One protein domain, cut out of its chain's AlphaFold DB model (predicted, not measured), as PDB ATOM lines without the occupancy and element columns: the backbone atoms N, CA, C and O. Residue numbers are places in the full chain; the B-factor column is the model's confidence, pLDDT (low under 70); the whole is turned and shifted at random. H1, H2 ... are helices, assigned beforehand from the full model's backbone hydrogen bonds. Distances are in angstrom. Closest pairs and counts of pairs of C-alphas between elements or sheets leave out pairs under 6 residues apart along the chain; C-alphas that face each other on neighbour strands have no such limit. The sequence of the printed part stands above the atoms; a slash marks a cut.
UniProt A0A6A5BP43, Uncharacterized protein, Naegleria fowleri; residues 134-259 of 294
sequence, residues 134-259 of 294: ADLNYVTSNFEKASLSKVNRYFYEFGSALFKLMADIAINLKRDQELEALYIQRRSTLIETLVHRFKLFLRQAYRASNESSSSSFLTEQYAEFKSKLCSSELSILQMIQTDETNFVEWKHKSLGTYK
ATOM      1  N   ALA A 134      26.946  25.535 -43.924       96.06
ATOM      2  CA  ALA A 134      28.123  26.325 -43.597       96.06
ATOM      3  C   ALA A 134      29.168  25.496 -42.834       96.06
ATOM      4  O   ALA A 134      30.358  25.620 -43.127       96.06
ATOM      5  N   ASP A 135      28.715  24.638 -41.913       94.94
ATOM      6  CA  ASP A 135      29.550  23.762 -41.089       94.94
ATOM      7  C   ASP A 135      29.108  22.293 -41.204       94.94
ATOM      8  O   ASP A 135      28.382  21.752 -40.367       94.94
ATOM      9  N   LEU A 136      29.581  21.628 -42.262       94.75
ATOM     10  CA  LEU A 136      29.307  20.209 -42.498       94.75
ATOM     11  C   LEU A 136      29.997  19.284 -41.481       94.75
ATOM     12  O   LEU A 136      29.675  18.094 -41.446       94.75
ATOM     13  N   ASN A 137      30.887  19.797 -40.617       93.69
ATOM     14  CA  ASN A 137      31.611  18.976 -39.641       93.69
ATOM     15  C   ASN A 137      30.676  18.259 -38.672       93.69
ATOM     16  O   ASN A 137      30.972  17.143 -38.241       93.69
ATOM     17  N   TYR A 138      29.531  18.872 -38.355       90.31
ATOM     18  CA  TYR A 138      28.494  18.243 -37.541       90.31
ATOM     19  C   TYR A 138      28.039  16.898 -38.129       90.31
ATOM     20  O   TYR A 138      27.862  15.922 -37.397       90.31
ATOM     21  N   VAL A 139      27.888  16.836 -39.454       92.50
ATOM     22  CA  VAL A 139      27.452  15.634 -40.167       92.50
ATOM     23  C   VAL A 139      28.627  14.688 -40.405       92.50
ATOM     24  O   VAL A 139      28.499  13.490 -40.150       92.50
ATOM     25  N   THR A 140      29.782  15.211 -40.829       93.69
ATOM     26  CA  THR A 140      30.937  14.382 -41.205       93.69
ATOM     27  C   THR A 140      31.653  13.738 -40.024       93.69
ATOM     28  O   THR A 140      32.173  12.633 -40.144       93.69
ATOM     29  N   SER A 141      31.638  14.370 -38.850       93.94
ATOM     30  CA  SER A 141      32.296  13.813 -37.661       93.94
ATOM     31  C   SER A 141      31.519  12.644 -37.047       93.94
ATOM     32  O   SER A 141      32.092  11.835 -36.323       93.94
ATOM     33  N   ASN A 142      30.204  12.561 -37.283       91.88
ATOM     34  CA  ASN A 142      29.328  11.560 -36.669       91.88
ATOM     35  C   ASN A 142      28.194  11.134 -37.613       91.88
ATOM     36  O   ASN A 142      27.009  11.296 -37.299       91.88
ATOM     37  N   PHE A 143      28.560  10.519 -38.741       91.06
ATOM     38  CA  PHE A 143      27.614  10.055 -39.758       91.06
ATOM     39  C   PHE A 143      26.472   9.192 -39.200       91.06
ATOM     40  O   PHE A 143      25.355   9.286 -39.692       91.06
ATOM     41  N   GLU A 144      26.719   8.374 -38.171       89.94
ATOM     42  CA  GLU A 144      25.706   7.477 -37.588       89.94
ATOM     43  C   GLU A 144      24.695   8.198 -36.684       89.94
ATOM     44  O   GLU A 144      23.544   7.776 -36.566       89.94
ATOM     45  N   LYS A 145      25.124   9.275 -36.016       91.25
ATOM     46  CA  LYS A 145      24.314   9.975 -35.004       91.25
ATOM     47  C   LYS A 145      23.552  11.160 -35.585       91.25
ATOM     48  O   LYS A 145      22.547  11.568 -35.002       91.25
ATOM     49  N   ALA A 146      24.018  11.712 -36.703       94.50
ATOM     50  CA  ALA A 146      23.383  12.849 -37.351       94.50
ATOM     51  C   ALA A 146      21.961  12.496 -37.825       94.50
ATOM     52  O   ALA A 146      21.752  11.548 -38.589       94.50
ATOM     53  N   SER A 147      20.982  13.282 -37.373       96.12
ATOM     54  CA  SER A 147      19.579  13.168 -37.778       96.12
ATOM     55  C   SER A 147      19.315  14.116 -38.940       96.12
ATOM     56  O   SER A 147      18.861  15.238 -38.725       96.12
ATOM     57  N   LEU A 148      19.610  13.681 -40.167       96.56
ATOM     58  CA  LEU A 148      19.487  14.536 -41.351       96.56
ATOM     59  C   LEU A 148      18.049  15.014 -41.561       96.56
ATOM     60  O   LEU A 148      17.853  16.190 -41.827       96.56
ATOM     61  N   SER A 149      17.053  14.170 -41.289       96.69
ATOM     62  CA  SER A 149      15.625  14.538 -41.295       96.69
ATOM     63  C   SER A 149      15.279  15.800 -40.496       96.69
ATOM     64  O   SER A 149      14.441  16.589 -40.923       96.69
ATOM     65  N   LYS A 150      15.906  15.983 -39.325       95.88
ATOM     66  CA  LYS A 150      15.671  17.115 -38.417       95.88
ATOM     67  C   LYS A 150      16.429  18.357 -38.850       95.88
ATOM     68  O   LYS A 150      16.051  19.463 -38.489       95.88
ATOM     69  N   VAL A 151      17.536  18.152 -39.552       94.88
ATOM     70  CA  VAL A 151      18.414  19.219 -40.006       94.88
ATOM     71  C   VAL A 151      17.882  19.809 -41.313       94.88
ATOM     72  O   VAL A 151      17.706  21.018 -41.408       94.88
ATOM     73  N   ASN A 152      17.632  18.961 -42.309       96.94
ATOM     74  CA  ASN A 152      16.975  19.308 -43.561       96.94
ATOM     75  C   ASN A 152      16.449  18.016 -44.215       96.94
ATOM     76  O   ASN A 152      17.216  17.086 -44.478       96.94
ATOM     77  N   ARG A 153      15.141  17.944 -44.486       97.44
ATOM     78  CA  ARG A 153      14.515  16.730 -45.039       97.44
ATOM     79  C   ARG A 153      15.041  16.374 -46.433       97.44
ATOM     80  O   ARG A 153      15.091  15.190 -46.754       97.44
ATOM     81  N   TYR A 154      15.477  17.364 -47.203       97.69
ATOM     82  CA  TYR A 154      16.006  17.249 -48.563       97.69
ATOM     83  C   TYR A 154      17.513  17.547 -48.598       97.69
ATOM     84  O   TYR A 154      18.009  18.242 -49.482       97.69
ATOM     85  N   PHE A 155      18.246  17.076 -47.581       97.62
ATOM     86  CA  PHE A 155      19.635  17.459 -47.312       97.62
ATOM     87  C   PHE A 155      20.558  17.376 -48.538       97.62
ATOM     88  O   PHE A 155      21.334  18.304 -48.782       97.62
ATOM     89  N   TYR A 156      20.480  16.290 -49.315       97.00
ATOM     90  CA  TYR A 156      21.352  16.089 -50.474       97.00
ATOM     91  C   TYR A 156      20.885  16.896 -51.689       97.00
ATOM     92  O   TYR A 156      21.706  17.557 -52.327       97.00
ATOM     93  N   GLU A 157      19.587  16.891 -51.991       95.75
ATOM     94  CA  GLU A 157      18.994  17.602 -53.126       95.75
ATOM     95  C   GLU A 157      19.174  19.110 -52.968       95.75
ATOM     96  O   GLU A 157      19.711  19.773 -53.860       95.75
ATOM     97  N   PHE A 158      18.775  19.652 -51.818       97.31
ATOM     98  CA  PHE A 158      18.889  21.070 -51.504       97.31
ATOM     99  C   PHE A 158      20.359  21.497 -51.390       97.31
ATOM    100  O   PHE A 158      20.763  22.470 -52.026       97.31
ATOM    101  N   GLY A 159      21.194  20.737 -50.670       97.38
ATOM    102  CA  GLY A 159      22.620  21.046 -50.518       97.38
ATOM    103  C   GLY A 159      23.381  21.064 -51.849       97.38
ATOM    104  O   GLY A 159      24.180  21.967 -52.098       97.38
ATOM    105  N   SER A 160      23.104  20.106 -52.741       96.06
ATOM    106  CA  SER A 160      23.718  20.047 -54.075       96.06
ATOM    107  C   SER A 160      23.301  21.241 -54.943       96.06
ATOM    108  O   SER A 160      24.144  21.831 -55.622       96.06
ATOM    109  N   ALA A 161      22.024  21.639 -54.879       95.81
ATOM    110  CA  ALA A 161      21.502  22.830 -55.555       95.81
ATOM    111  C   ALA A 161      22.175  24.109 -55.055       95.81
ATOM    112  O   ALA A 161      22.617  24.942 -55.847       95.81
ATOM    113  N   LEU A 162      22.243  24.251 -53.732       97.38
ATOM    114  CA  LEU A 162      22.778  25.425 -53.071       97.38
ATOM    115  C   LEU A 162      24.251  25.615 -53.418       97.38
ATOM    116  O   LEU A 162      24.632  26.688 -53.873       97.38
ATOM    117  N   PHE A 163      25.086  24.584 -53.263       97.19
ATOM    118  CA  PHE A 163      26.511  24.712 -53.580       97.19
ATOM    119  C   PHE A 163      26.772  24.947 -55.065       97.19
ATOM    120  O   PHE A 163      27.723  25.648 -55.399       97.19
ATOM    121  N   LYS A 164      25.910  24.437 -55.953       95.25
ATOM    122  CA  LYS A 164      25.964  24.792 -57.371       95.25
ATOM    123  C   LYS A 164      25.691  26.283 -57.590       95.25
ATOM    124  O   LYS A 164      26.514  26.945 -58.206       95.25
ATOM    125  N   LEU A 165      24.602  26.815 -57.031       95.56
ATOM    126  CA  LEU A 165      24.293  28.248 -57.109       95.56
ATOM    127  C   LEU A 165      25.446  29.105 -56.571       95.56
ATOM    128  O   LEU A 165      25.820  30.094 -57.191       95.56
ATOM    129  N   MET A 166      26.021  28.723 -55.431       96.94
ATOM    130  CA  MET A 166      27.125  29.468 -54.829       96.94
ATOM    131  C   MET A 166      28.400  29.428 -55.686       96.94
ATOM    132  O   MET A 166      29.088  30.443 -55.792       96.94
ATOM    133  N   ALA A 167      28.695  28.298 -56.337       95.25
ATOM    134  CA  ALA A 167      29.782  28.205 -57.310       95.25
ATOM    135  C   ALA A 167      29.517  29.096 -58.538       95.25
ATOM    136  O   ALA A 167      30.393  29.858 -58.935       95.25
ATOM    137  N   ASP A 168      28.294  29.084 -59.076       94.06
ATOM    138  CA  ASP A 168      27.900  29.931 -60.211       94.06
ATOM    139  C   ASP A 168      28.026  31.430 -59.868       94.06
ATOM    140  O   ASP A 168      28.541  32.222 -60.662       94.06
ATOM    141  N   ILE A 169      27.620  31.830 -58.656       94.81
ATOM    142  CA  ILE A 169      27.800  33.199 -58.146       94.81
ATOM    143  C   ILE A 169      29.294  33.551 -58.048       94.81
ATOM    144  O   ILE A 169      29.693  34.631 -58.491       94.81
ATOM    145  N   ALA A 170      30.131  32.651 -57.518       94.44
ATOM    146  CA  ALA A 170      31.575  32.869 -57.403       94.44
ATOM    147  C   ALA A 170      32.242  33.067 -58.779       94.44
ATOM    148  O   ALA A 170      33.024  34.009 -58.959       94.44
ATOM    149  N   ILE A 171      31.861  32.254 -59.773       93.06
ATOM    150  CA  ILE A 171      32.311  32.382 -61.168       93.06
ATOM    151  C   ILE A 171      31.921  33.755 -61.732       93.06
ATOM    152  O   ILE A 171      32.759  34.468 -62.294       93.06
ATOM    153  N   ASN A 172      30.661  34.163 -61.547       92.31
ATOM    154  CA  ASN A 172      30.145  35.432 -62.065       92.31
ATOM    155  C   ASN A 172      30.833  36.656 -61.445       92.31
ATOM    156  O   ASN A 172      31.011  37.673 -62.121       92.31
ATOM    157  N   LEU A 173      31.282  36.556 -60.192       90.81
ATOM    158  CA  LEU A 173      32.038  37.613 -59.521       90.81
ATOM    159  C   LEU A 173      33.487  37.746 -60.026       90.81
ATOM    160  O   LEU A 173      34.138  38.741 -59.698       90.81
ATOM    161  N   LYS A 174      33.986  36.807 -60.851       84.94
ATOM    162  CA  LYS A 174      35.315  36.805 -61.508       84.94
ATOM    163  C   LYS A 174      36.514  37.032 -60.579       84.94
ATOM    164  O   LYS A 174      37.590  37.410 -61.044       84.94
ATOM    165  N   ARG A 175      36.337  36.871 -59.269       75.19
ATOM    166  CA  ARG A 175      37.324  37.296 -58.266       75.19
ATOM    167  C   ARG A 175      37.733  36.208 -57.295       75.19
ATOM    168  O   ARG A 175      38.649  36.454 -56.523       75.19
ATOM    169  N   ASP A 176      37.104  35.037 -57.348       86.31
ATOM    170  CA  ASP A 176      37.270  34.072 -56.271       86.31
ATOM    171  C   ASP A 176      37.231  32.615 -56.759       86.31
ATOM    172  O   ASP A 176      36.279  31.869 -56.532       86.31
ATOM    173  N   GLN A 177      38.289  32.215 -57.475       93.00
ATOM    174  CA  GLN A 177      38.501  30.812 -57.867       93.00
ATOM    175  C   GLN A 177      38.608  29.889 -56.643       93.00
ATOM    176  O   GLN A 177      38.225  28.722 -56.712       93.00
ATOM    177  N   GLU A 178      39.113  30.404 -55.519       94.69
ATOM    178  CA  GLU A 178      39.208  29.649 -54.268       94.69
ATOM    179  C   GLU A 178      37.816  29.348 -53.706       94.69
ATOM    180  O   GLU A 178      37.543  28.218 -53.294       94.69
ATOM    181  N   LEU A 179      36.906  30.322 -53.753       93.56
ATOM    182  CA  LEU A 179      35.526  30.150 -53.316       93.56
ATOM    183  C   LEU A 179      34.728  29.196 -54.216       93.56
ATOM    184  O   LEU A 179      33.968  28.370 -53.707       93.56
ATOM    185  N   GLU A 180      34.925  29.246 -55.536       94.69
ATOM    186  CA  GLU A 180      34.355  28.251 -56.456       94.69
ATOM    187  C   GLU A 180      34.821  26.834 -56.082       94.69
ATOM    188  O   GLU A 180      33.999  25.934 -55.868       94.69
ATOM    189  N   ALA A 181      36.137  26.645 -55.925       95.75
ATOM    190  CA  ALA A 181      36.722  25.366 -55.539       95.75
ATOM    191  C   ALA A 181      36.192  24.873 -54.181       95.75
ATOM    192  O   ALA A 181      35.893  23.685 -54.032       95.75
ATOM    193  N   LEU A 182      35.997  25.779 -53.215       95.75
ATOM    194  CA  LEU A 182      35.407  25.468 -51.914       95.75
ATOM    195  C   LEU A 182      33.983  24.910 -52.051       95.75
ATOM    196  O   LEU A 182      33.650  23.911 -51.408       95.75
ATOM    197  N   TYR A 183      33.125  25.520 -52.871       96.00
ATOM    198  CA  TYR A 183      31.749  25.041 -53.045       96.00
ATOM    199  C   TYR A 183      31.672  23.727 -53.824       96.00
ATOM    200  O   TYR A 183      30.873  22.853 -53.471       96.00
ATOM    201  N   ILE A 184      32.554  23.527 -54.806       93.94
ATOM    202  CA  ILE A 184      32.714  22.232 -55.480       93.94
ATOM    203  C   ILE A 184      33.138  21.158 -54.467       93.94
ATOM    204  O   ILE A 184      32.536  20.083 -54.421       93.94
ATOM    205  N   GLN A 185      34.112  21.455 -53.603       96.44
ATOM    206  CA  GLN A 185      34.556  20.538 -52.553       96.44
ATOM    207  C   GLN A 185      33.421  20.199 -51.579       96.44
ATOM    208  O   GLN A 185      33.204  19.026 -51.276       96.44
ATOM    209  N   ARG A 186      32.648  21.194 -51.124       96.25
ATOM    210  CA  ARG A 186      31.501  20.965 -50.231       96.25
ATOM    211  C   ARG A 186      30.435  20.077 -50.867       96.25
ATOM    212  O   ARG A 186      29.858  19.235 -50.181       96.25
ATOM    213  N   ARG A 187      30.203  20.209 -52.177       95.06
ATOM    214  CA  ARG A 187      29.321  19.302 -52.921       95.06
ATOM    215  C   ARG A 187      29.853  17.864 -52.907       95.06
ATOM    216  O   ARG A 187      29.068  16.946 -52.688       95.06
ATOM    217  N   SER A 188      31.162  17.659 -53.060       95.19
ATOM    218  CA  SER A 188      31.783  16.332 -52.913       95.19
ATOM    219  C   SER A 188      31.616  15.765 -51.499       95.19
ATOM    220  O   SER A 188      31.285  14.590 -51.351       95.19
ATOM    221  N   THR A 189      31.722  16.595 -50.457       96.38
ATOM    222  CA  THR A 189      31.488  16.174 -49.063       96.38
ATOM    223  C   THR A 189      30.058  15.662 -48.825       96.38
ATOM    224  O   THR A 189      29.856  14.744 -48.025       96.38
ATOM    225  N   LEU A 190      29.049  16.192 -49.532       96.44
ATOM    226  CA  LEU A 190      27.687  15.639 -49.487       96.44
ATOM    227  C   LEU A 190      27.644  14.205 -50.034       96.44
ATOM    228  O   LEU A 190      27.004  13.338 -49.443       96.44
ATOM    229  N   ILE A 191      28.363  13.934 -51.126       94.25
ATOM    230  CA  ILE A 191      28.448  12.591 -51.723       94.25
ATOM    231  C   ILE A 191      29.178  11.636 -50.774       94.25
ATOM    232  O   ILE A 191      28.699  10.531 -50.527       94.25
ATOM    233  N   GLU A 192      30.300  12.061 -50.193       94.69
ATOM    234  CA  GLU A 192      31.041  11.267 -49.203       94.69
ATOM    235  C   GLU A 192      30.157  10.904 -48.005       94.69
ATOM    236  O   GLU A 192      30.130   9.750 -47.572       94.69
ATOM    237  N   THR A 193      29.365  11.864 -47.522       95.62
ATOM    238  CA  THR A 193      28.387  11.650 -46.449       95.62
ATOM    239  C   THR A 193      27.385  10.556 -46.810       95.62
ATOM    240  O   THR A 193      27.169   9.636 -46.014       95.62
ATOM    241  N   LEU A 194      26.822  10.607 -48.021       95.81
ATOM    242  CA  LEU A 194      25.895   9.589 -48.506       95.81
ATOM    243  C   LEU A 194      26.568   8.214 -48.590       95.81
ATOM    244  O   LEU A 194      26.011   7.234 -48.105       95.81
ATOM    245  N   VAL A 195      27.782   8.130 -49.143       94.50
ATOM    246  CA  VAL A 195      28.540   6.871 -49.275       94.50
ATOM    247  C   VAL A 195      28.846   6.253 -47.909       94.50
ATOM    248  O   VAL A 195      28.692   5.040 -47.724       94.50
ATOM    249  N   HIS A 196      29.255   7.062 -46.931       94.31
ATOM    250  CA  HIS A 196      29.509   6.584 -45.574       94.31
ATOM    251  C   HIS A 196      28.240   6.050 -44.915       94.31
ATOM    252  O   HIS A 196      28.258   4.960 -44.332       94.31
ATOM    253  N   ARG A 197      27.127   6.775 -45.044       94.88
ATOM    254  CA  ARG A 197      25.856   6.361 -44.448       94.88
ATOM    255  C   ARG A 197      25.185   5.212 -45.215       94.88
ATOM    256  O   ARG A 197      24.500   4.406 -44.591       94.88
ATOM    257  N   PHE A 198      25.476   5.028 -46.504       94.06
ATOM    258  CA  PHE A 198      24.954   3.926 -47.324       94.06
ATOM    259  C   PHE A 198      25.224   2.547 -46.713       94.06
ATOM    260  O   PHE A 198      24.327   1.709 -46.609       94.06
ATOM    261  N   LYS A 199      26.444   2.336 -46.203       91.31
ATOM    262  CA  LYS A 199      26.815   1.095 -45.503       91.31
ATOM    263  C   LYS A 199      25.956   0.849 -44.258       91.31
ATOM    264  O   LYS A 199      25.661  -0.302 -43.932       91.31
ATOM    265  N   LEU A 200      25.547   1.915 -43.568       89.38
ATOM    266  CA  LEU A 200      24.683   1.831 -42.392       89.38
ATOM    267  C   LEU A 200      23.270   1.406 -42.790       89.38
ATOM    268  O   LEU A 200      22.735   0.489 -42.170       89.38
ATOM    269  N   PHE A 201      22.688   2.011 -43.835       88.19
ATOM    270  CA  PHE A 201      21.347   1.641 -44.307       88.19
ATOM    271  C   PHE A 201      21.302   0.182 -44.755       88.19
ATOM    272  O   PHE A 201      20.395  -0.532 -44.342       88.19
ATOM    273  N   LEU A 202      22.310  -0.290 -45.504       89.75
ATOM    274  CA  LEU A 202      22.398  -1.694 -45.919       89.75
ATOM    275  C   LEU A 202      22.430  -2.649 -44.723       89.75
ATOM    276  O   LEU A 202      21.697  -3.636 -44.690       89.75
ATOM    277  N   ARG A 203      23.247  -2.342 -43.709       90.31
ATOM    278  CA  ARG A 203      23.343  -3.173 -42.503       90.31
ATOM    279  C   ARG A 203      22.021  -3.218 -41.736       90.31
ATOM    280  O   ARG A 203      21.653  -4.280 -41.241       90.31
ATOM    281  N   GLN A 204      21.331  -2.085 -41.617       89.88
ATOM    282  CA  GLN A 204      20.056  -2.011 -40.900       89.88
ATOM    283  C   GLN A 204      18.907  -2.648 -41.684       89.88
ATOM    284  O   GLN A 204      18.095  -3.348 -41.087       89.88
ATOM    285  N   ALA A 205      18.863  -2.469 -43.007       87.06
ATOM    286  CA  ALA A 205      17.896  -3.130 -43.882       87.06
ATOM    287  C   ALA A 205      18.017  -4.657 -43.777       87.06
ATOM    288  O   ALA A 205      17.040  -5.337 -43.473       87.06
ATOM    289  N   TYR A 206      19.245  -5.174 -43.893       86.75
ATOM    290  CA  TYR A 206      19.516  -6.607 -43.789       86.75
ATOM    291  C   TYR A 206      19.148  -7.187 -42.414       86.75
ATOM    292  O   TYR A 206      18.612  -8.291 -42.320       86.75
ATOM    293  N   ARG A 207      19.420  -6.459 -41.322       87.12
ATOM    294  CA  ARG A 207      18.989  -6.869 -39.973       87.12
ATOM    295  C   ARG A 207      17.470  -6.942 -39.864       87.12
ATOM    296  O   ARG A 207      16.947  -7.973 -39.455       87.12
ATOM    297  N   ALA A 208      16.780  -5.889 -40.305       85.44
ATOM    298  CA  ALA A 208      15.322  -5.814 -40.254       85.44
ATOM    299  C   ALA A 208      14.642  -6.977 -40.998       85.44
ATOM    300  O   ALA A 208      13.637  -7.502 -40.525       85.44
ATOM    301  N   SER A 209      15.203  -7.413 -42.127       83.62
ATOM    302  CA  SER A 209      14.673  -8.547 -42.892       83.62
ATOM    303  C   SER A 209      14.854  -9.896 -42.192       83.62
ATOM    304  O   SER A 209      13.905 -10.678 -42.081       83.62
ATOM    305  N   ASN A 210      16.045 -10.157 -41.645       82.81
ATOM    306  CA  ASN A 210      16.342 -11.434 -40.989       82.81
ATOM    307  C   ASN A 210      15.617 -11.615 -39.647       82.81
ATOM    308  O   ASN A 210      15.409 -12.743 -39.205       82.81
ATOM    309  N   GLU A 211      15.235 -10.520 -38.989       83.12
ATOM    310  CA  GLU A 211      14.692 -10.529 -37.624       83.12
ATOM    311  C   GLU A 211      13.161 -10.359 -37.574       83.12
ATOM    312  O   GLU A 211      12.587 -10.130 -36.507       83.12
ATOM    313  N   SER A 212      12.493 -10.533 -38.720       64.25
ATOM    314  CA  SER A 212      11.076 -10.257 -39.009       64.25
ATOM    315  C   SER A 212      10.028 -11.022 -38.170       64.25
ATOM    316  O   SER A 212       8.854 -11.039 -38.528       64.25
ATOM    317  N   SER A 213      10.382 -11.661 -37.047       56.84
ATOM    318  CA  SER A 213       9.438 -12.499 -36.285       56.84
ATOM    319  C   SER A 213       9.436 -12.414 -34.752       56.84
ATOM    320  O   SER A 213       8.512 -12.995 -34.185       56.84
ATOM    321  N   SER A 214      10.349 -11.723 -34.041       58.75
ATOM    322  CA  SER A 214      10.439 -12.002 -32.582       58.75
ATOM    323  C   SER A 214      10.720 -10.865 -31.591       58.75
ATOM    324  O   SER A 214      10.713 -11.142 -30.394       58.75
ATOM    325  N   SER A 215      10.953  -9.607 -31.985       76.94
ATOM    326  CA  SER A 215      11.380  -8.591 -31.002       76.94
ATOM    327  C   SER A 215      10.788  -7.197 -31.247       76.94
ATOM    328  O   SER A 215      11.121  -6.502 -32.207       76.94
ATOM    329  N   SER A 216       9.928  -6.766 -30.315       82.75
ATOM    330  CA  SER A 216       9.390  -5.395 -30.239       82.75
ATOM    331  C   SER A 216      10.504  -4.344 -30.196       82.75
ATOM    332  O   SER A 216      10.375  -3.271 -30.777       82.75
ATOM    333  N   PHE A 217      11.622  -4.672 -29.548       79.31
ATOM    334  CA  PHE A 217      12.770  -3.785 -29.385       79.31
ATOM    335  C   PHE A 217      13.439  -3.427 -30.717       79.31
ATOM    336  O   PHE A 217      13.794  -2.275 -30.952       79.31
ATOM    337  N   LEU A 218      13.570  -4.395 -31.628       81.56
ATOM    338  CA  LEU A 218      14.172  -4.155 -32.942       81.56
ATOM    339  C   LEU A 218      13.279  -3.289 -33.835       81.56
ATOM    340  O   LEU A 218      13.781  -2.483 -34.618       81.56
ATOM    341  N   THR A 219      11.959  -3.406 -33.673       85.94
ATOM    342  CA  THR A 219      10.994  -2.563 -34.393       85.94
ATOM    343  C   THR A 219      11.142  -1.097 -33.981       85.94
ATOM    344  O   THR A 219      11.180  -0.217 -34.841       85.94
ATOM    345  N   GLU A 220      11.297  -0.835 -32.681       88.88
ATOM    346  CA  GLU A 220      11.503   0.515 -32.151       88.88
ATOM    347  C   GLU A 220      12.836   1.118 -32.616       88.88
ATOM    348  O   GLU A 220      12.857   2.233 -33.137       88.88
ATOM    349  N   GLN A 221      13.937   0.360 -32.539       89.31
ATOM    350  CA  GLN A 221      15.241   0.823 -33.029       89.31
ATOM    351  C   GLN A 221      15.228   1.149 -34.523       89.31
ATOM    352  O   GLN A 221      15.835   2.127 -34.965       89.31
ATOM    353  N   TYR A 222      14.538   0.335 -35.318       90.25
ATOM    354  CA  TYR A 222      14.437   0.554 -36.752       90.25
ATOM    355  C   TYR A 222      13.568   1.774 -37.092       90.25
ATOM    356  O   TYR A 222      13.906   2.536 -38.001       90.25
ATOM    357  N   ALA A 223      12.489   2.009 -36.340       91.94
ATOM    358  CA  ALA A 223      11.690   3.225 -36.455       91.94
ATOM    359  C   ALA A 223      12.501   4.474 -36.069       91.94
ATOM    360  O   ALA A 223      12.485   5.467 -36.802       91.94
ATOM    361  N   GLU A 224      13.276   4.410 -34.981       93.75
ATOM    362  CA  GLU A 224      14.181   5.490 -34.577       93.75
ATOM    363  C   GLU A 224      15.212   5.778 -35.677       93.75
ATOM    364  O   GLU A 224      15.436   6.934 -36.040       93.75
ATOM    365  N   PHE A 225      15.802   4.735 -36.262       94.06
ATOM    366  CA  PHE A 225      16.730   4.865 -37.377       94.06
ATOM    367  C   PHE A 225      16.082   5.534 -38.593       94.06
ATOM    368  O   PHE A 225      16.612   6.533 -39.078       94.06
ATOM    369  N   LYS A 226      14.911   5.052 -39.036       95.00
ATOM    370  CA  LYS A 226      14.147   5.654 -40.141       95.00
ATOM    371  C   LYS A 226      13.845   7.129 -39.888       95.00
ATOM    372  O   LYS A 226      13.972   7.938 -40.800       95.00
ATOM    373  N   SER A 227      13.526   7.498 -38.647       96.12
ATOM    374  CA  SER A 227      13.235   8.888 -38.284       96.12
ATOM    375  C   SER A 227      14.423   9.840 -38.460       96.12
ATOM    376  O   SER A 227      14.205  11.046 -38.503       96.12
ATOM    377  N   LYS A 228      15.662   9.332 -38.573       96.44
ATOM    378  CA  LYS A 228      16.900  10.117 -38.764       96.44
ATOM    379  C   LYS A 228      17.289  10.302 -40.234       96.44
ATOM    380  O   LYS A 228      18.221  11.062 -40.512       96.44
ATOM    381  N   LEU A 229      16.622   9.601 -41.150       96.31
ATOM    382  CA  LEU A 229      16.951   9.581 -42.574       96.31
ATOM    383  C   LEU A 229      16.292  10.745 -43.317       96.31
ATOM    384  O   LEU A 229      15.141  11.088 -43.051       96.31
ATOM    385  N   CYS A 230      17.016  11.351 -44.253       96.88
ATOM    386  CA  CYS A 230      16.437  12.329 -45.186       96.88
ATOM    387  C   CYS A 230      15.665  11.633 -46.333       96.88
ATOM    388  O   CYS A 230      15.619  10.403 -46.388       96.88
ATOM    389  N   SER A 231      15.039  12.405 -47.234       96.62
ATOM    390  CA  SER A 231      14.148  11.883 -48.290       96.62
ATOM    391  C   SER A 231      14.838  10.855 -49.194       96.62
ATOM    392  O   SER A 231      14.371   9.721 -49.302       96.62
ATOM    393  N   SER A 232      16.007  11.181 -49.754       95.31
ATOM    394  CA  SER A 232      16.741  10.258 -50.632       95.31
ATOM    395  C   SER A 232      17.227   9.004 -49.901       95.31
ATOM    396  O   SER A 232      17.196   7.912 -50.464       95.31
ATOM    397  N   GLU A 233      17.617   9.109 -48.627       95.81
ATOM    398  CA  GLU A 233      17.994   7.936 -47.820       95.81
ATOM    399  C   GLU A 233      16.803   7.014 -47.558       95.81
ATOM    400  O   GLU A 233      16.947   5.791 -47.600       95.81
ATOM    401  N   LEU A 234      15.623   7.588 -47.308       95.56
ATOM    402  CA  LEU A 234      14.383   6.830 -47.160       95.56
ATOM    403  C   LEU A 234      13.998   6.136 -48.466       95.56
ATOM    404  O   LEU A 234      13.634   4.962 -48.422       95.56
ATOM    405  N   SER A 235      14.118   6.825 -49.600       95.06
ATOM    406  CA  SER A 235      13.847   6.264 -50.926       95.06
ATOM    407  C   SER A 235      14.767   5.073 -51.228       95.06
ATOM    408  O   SER A 235      14.289   3.974 -51.509       95.06
ATOM    409  N   ILE A 236      16.082   5.226 -51.023       93.56
ATOM    410  CA  ILE A 236      17.059   4.132 -51.179       93.56
ATOM    411  C   ILE A 236      16.720   2.956 -50.255       93.56
ATOM    412  O   ILE A 236      16.751   1.799 -50.675       93.56
ATOM    413  N   LEU A 237      16.377   3.231 -48.993       93.62
ATOM    414  CA  LEU A 237      15.993   2.189 -48.044       93.62
ATOM    415  C   LEU A 237      14.735   1.441 -48.511       93.62
ATOM    416  O   LEU A 237      14.715   0.216 -48.459       93.62
ATOM    417  N   GLN A 238      13.711   2.148 -48.994       92.75
ATOM    418  CA  GLN A 238      12.486   1.547 -49.530       92.75
ATOM    419  C   GLN A 238      12.753   0.689 -50.770       92.75
ATOM    420  O   GLN A 238      12.172  -0.391 -50.888       92.75
ATOM    421  N   MET A 239      13.654   1.122 -51.659       92.62
ATOM    422  CA  MET A 239      14.080   0.325 -52.812       92.62
ATOM    423  C   MET A 239      14.718  -0.994 -52.370       92.62
ATOM    424  O   MET A 239      14.283  -2.053 -52.814       92.62
ATOM    425  N   ILE A 240      15.668  -0.949 -51.427       90.75
ATOM    426  CA  ILE A 240      16.314  -2.155 -50.880       90.75
ATOM    427  C   ILE A 240      15.272  -3.105 -50.277       90.75
ATOM    428  O   ILE A 240      15.308  -4.305 -50.536       90.75
ATOM    429  N   GLN A 241      14.329  -2.573 -49.490       89.31
ATOM    430  CA  GLN A 241      13.262  -3.376 -48.889       89.31
ATOM    431  C   GLN A 241      12.373  -4.029 -49.953       89.31
ATOM    432  O   GLN A 241      12.038  -5.205 -49.837       89.31
ATOM    433  N   THR A 242      12.014  -3.280 -50.996       90.69
ATOM    434  CA  THR A 242      11.179  -3.776 -52.096       90.69
ATOM    435  C   THR A 242      11.892  -4.897 -52.851       90.69
ATOM    436  O   THR A 242      11.335  -5.983 -53.006       90.69
ATOM    437  N   ASP A 243      13.151  -4.690 -53.236       92.25
ATOM    438  CA  ASP A 243      13.960  -5.696 -53.931       92.25
ATOM    439  C   ASP A 243      14.150  -6.965 -53.101       92.25
ATOM    440  O   ASP A 243      14.048  -8.077 -53.622       92.25
ATOM    441  N   GLU A 244      14.365  -6.822 -51.795       89.06
ATOM    442  CA  GLU A 244      14.484  -7.961 -50.895       89.06
ATOM    443  C   GLU A 244      13.175  -8.755 -50.795       89.06
ATOM    444  O   GLU A 244      13.192  -9.984 -50.913       89.06
ATOM    445  N   THR A 245      12.032  -8.077 -50.653       88.19
ATOM    446  CA  THR A 245      10.721  -8.749 -50.640       88.19
ATOM    447  C   THR A 245      10.439  -9.476 -51.954       88.19
ATOM    448  O   THR A 245      10.037 -10.643 -51.932       88.19
ATOM    449  N   ASN A 246      10.750  -8.842 -53.088       90.81
ATOM    450  CA  ASN A 246      10.613  -9.433 -54.417       90.81
ATOM    451  C   ASN A 246      11.512 -10.667 -54.574       90.81
ATOM    452  O   ASN A 246      11.083 -11.689 -55.110       90.81
ATOM    453  N   PHE A 247      12.751 -10.604 -54.080       91.38
ATOM    454  CA  PHE A 247      13.687 -11.723 -54.125       91.38
ATOM    455  C   PHE A 247      13.220 -12.903 -53.267       91.38
ATOM    456  O   PHE A 247      13.276 -14.051 -53.716       91.38
ATOM    457  N   VAL A 248      12.730 -12.645 -52.050       86.75
ATOM    458  CA  VAL A 248      12.178 -13.684 -51.168       86.75
ATOM    459  C   VAL A 248      10.961 -14.346 -51.816       86.75
ATOM    460  O   VAL A 248      10.896 -15.576 -51.877       86.75
ATOM    461  N   GLU A 249      10.033 -13.562 -52.369       88.00
ATOM    462  CA  GLU A 249       8.862 -14.083 -53.082       88.00
ATOM    463  C   GLU A 249       9.270 -14.930 -54.297       88.00
ATOM    464  O   GLU A 249       8.800 -16.062 -54.466       88.00
ATOM    465  N   TRP A 250      10.188 -14.422 -55.123       93.06
ATOM    466  CA  TRP A 250      10.732 -15.149 -56.266       93.06
ATOM    467  C   TRP A 250      11.396 -16.464 -55.846       93.06
ATOM    468  O   TRP A 250      11.172 -17.495 -56.483       93.06
ATOM    469  N   LYS A 251      12.174 -16.461 -54.759       90.31
ATOM    470  CA  LYS A 251      12.844 -17.651 -54.220       90.31
ATOM    471  C   LYS A 251      11.830 -18.709 -53.779       90.31
ATOM    472  O   LYS A 251      12.015 -19.889 -54.085       90.31
ATOM    473  N   HIS A 252      10.752 -18.297 -53.110       86.94
ATOM    474  CA  HIS A 252       9.664 -19.197 -52.723       86.94
ATOM    475  C   HIS A 252       8.989 -19.841 -53.936       86.94
ATOM    476  O   HIS A 252       8.841 -21.066 -53.966       86.94
ATOM    477  N   LYS A 253       8.658 -19.036 -54.956       89.44
ATOM    478  CA  LYS A 253       8.054 -19.508 -56.213       89.44
ATOM    479  C   LYS A 253       8.981 -20.461 -56.973       89.44
ATOM    480  O   LYS A 253       8.551 -21.530 -57.395       89.44
ATOM    481  N   SER A 254      10.251 -20.092 -57.119       90.38
ATOM    482  CA  SER A 254      11.207 -20.792 -57.987       90.38
ATOM    483  C   SER A 254      11.690 -22.114 -57.409       90.38
ATOM    484  O   SER A 254      11.854 -23.083 -58.142       90.38
ATOM    485  N   LEU A 255      11.902 -22.190 -56.092       88.44
ATOM    486  CA  LEU A 255      12.384 -23.420 -55.456       88.44
ATOM    487  C   LEU A 255      11.270 -24.448 -55.213       88.44
ATOM    488  O   LEU A 255      11.510 -25.450 -54.544       88.44
ATOM    489  N   GLY A 256      10.034 -24.184 -55.656       78.69
ATOM    490  CA  GLY A 256       8.876 -24.998 -55.275       78.69
ATOM    491  C   GLY A 256       8.646 -25.015 -53.760       78.69
ATOM    492  O   GLY A 256       7.853 -25.802 -53.255       78.69
ATOM    493  N   THR A 257       9.314 -24.121 -53.020       60.94
ATOM    494  CA  THR A 257       9.139 -23.943 -51.578       60.94
ATOM    495  C   THR A 257       7.956 -23.023 -51.303       60.94
ATOM    496  O   THR A 257       8.004 -22.169 -50.412       60.94
ATOM    497  N   TYR A 258       6.846 -23.268 -52.008       56.19
ATOM    498  CA  TYR A 258       5.529 -23.142 -51.402       56.19
ATOM    499  C   TYR A 258       5.512 -24.119 -50.223       56.19
ATOM    500  O   TYR A 258       4.977 -25.223 -50.299       56.19
ATOM    501  N   LYS A 259       6.172 -23.754 -49.117       52.25
ATOM    502  CA  LYS A 259       5.881 -24.375 -47.837       52.25
ATOM    503  C   LYS A 259       4.391 -24.151 -47.659       52.25
ATOM    504  O   LYS A 259       3.959 -23.001 -47.584       52.25
TER     505      LYS A 259
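Overview. This is residues 134 to 259 of the 294 residues of an uncharacterized protein of Naegleria fowleri (UniProt A0A6A5BP43). What shape do these coordinates draw? They draw a loose rod built along one long helix, H4: H3 folds back beside residues 177 to 190 of H4 as a hairpin, while beyond them the rod splays, with H5 folding back as a second hairpin and H6 running off at an angle to H4. The short helices H1 and H2 sit near the middle of the rod's length. What is it made of? The printed part has 126 residues with six named helices, H1 to H6 in chain order, and no named strand; the class is all helix. How spread out is it? It is loose, with a radius of gyration of the C-alphas of 19.5 A and spans of 70 by 31 by 18 A.

Arrangement. Where do the first two helices lie? H1, residues 137 to 140, is close to but not clearly touching H4, residues 177 to 210; their closest C-alphas, Thr 140 and Thr 193, are 6.4 A apart. H2, residues 148 to 151, is close to but not clearly touching H3, residues 155 to 172, with the C-alphas of Leu 148 and Phe 155 closest at 6.6 A. What touches the hub, H4? H3 touches residues 177 to 190 of H4 at a shallow tilt of 11 degrees, opposite ways, a helical hairpin whose closest C-alphas, Ala 167 and Glu 180, are 4.7 A apart. H5, residues 216 to 227, forms another hairpin with H4, touching it at a shallow tilt of 18 degrees, with the C-alphas of Ala 208 and Tyr 222 closest at 7.3 A. H6, residues 231 to 254, touches H4 the same way at a tilt of 35.1 degrees, only just steep, with the C-alphas of Phe 201 and Leu 237 closest at 6.6 A. What do the backbones show? Every O i to N i+4 pair is within hydrogen-bond range in H3, H5 and H6, and 28 of 30 are in H4; H1 and H2 are too short for such a pair.

Along the chain. Where does the first helix begin? C-alpha 137 of H1 is at (31.611, 18.976, -39.641). How long are the longer helices? H3 measures 25.5 A, H4 50.6 A, with a kink of 25 degrees near residue 199, and H6 34.2 A, ending with C-alpha 254 at (11.207, -20.792, -57.987).

Size, cuts and confidence. How far does it reach? The two C-alphas farthest apart, those of Arg 175 and Lys 259, are 70.0 A apart. Is it cut, or are links long? The printed part has no cut, and no link is long. Where is confidence low? Residues 212 to 214 and 257 to 259 are under 70.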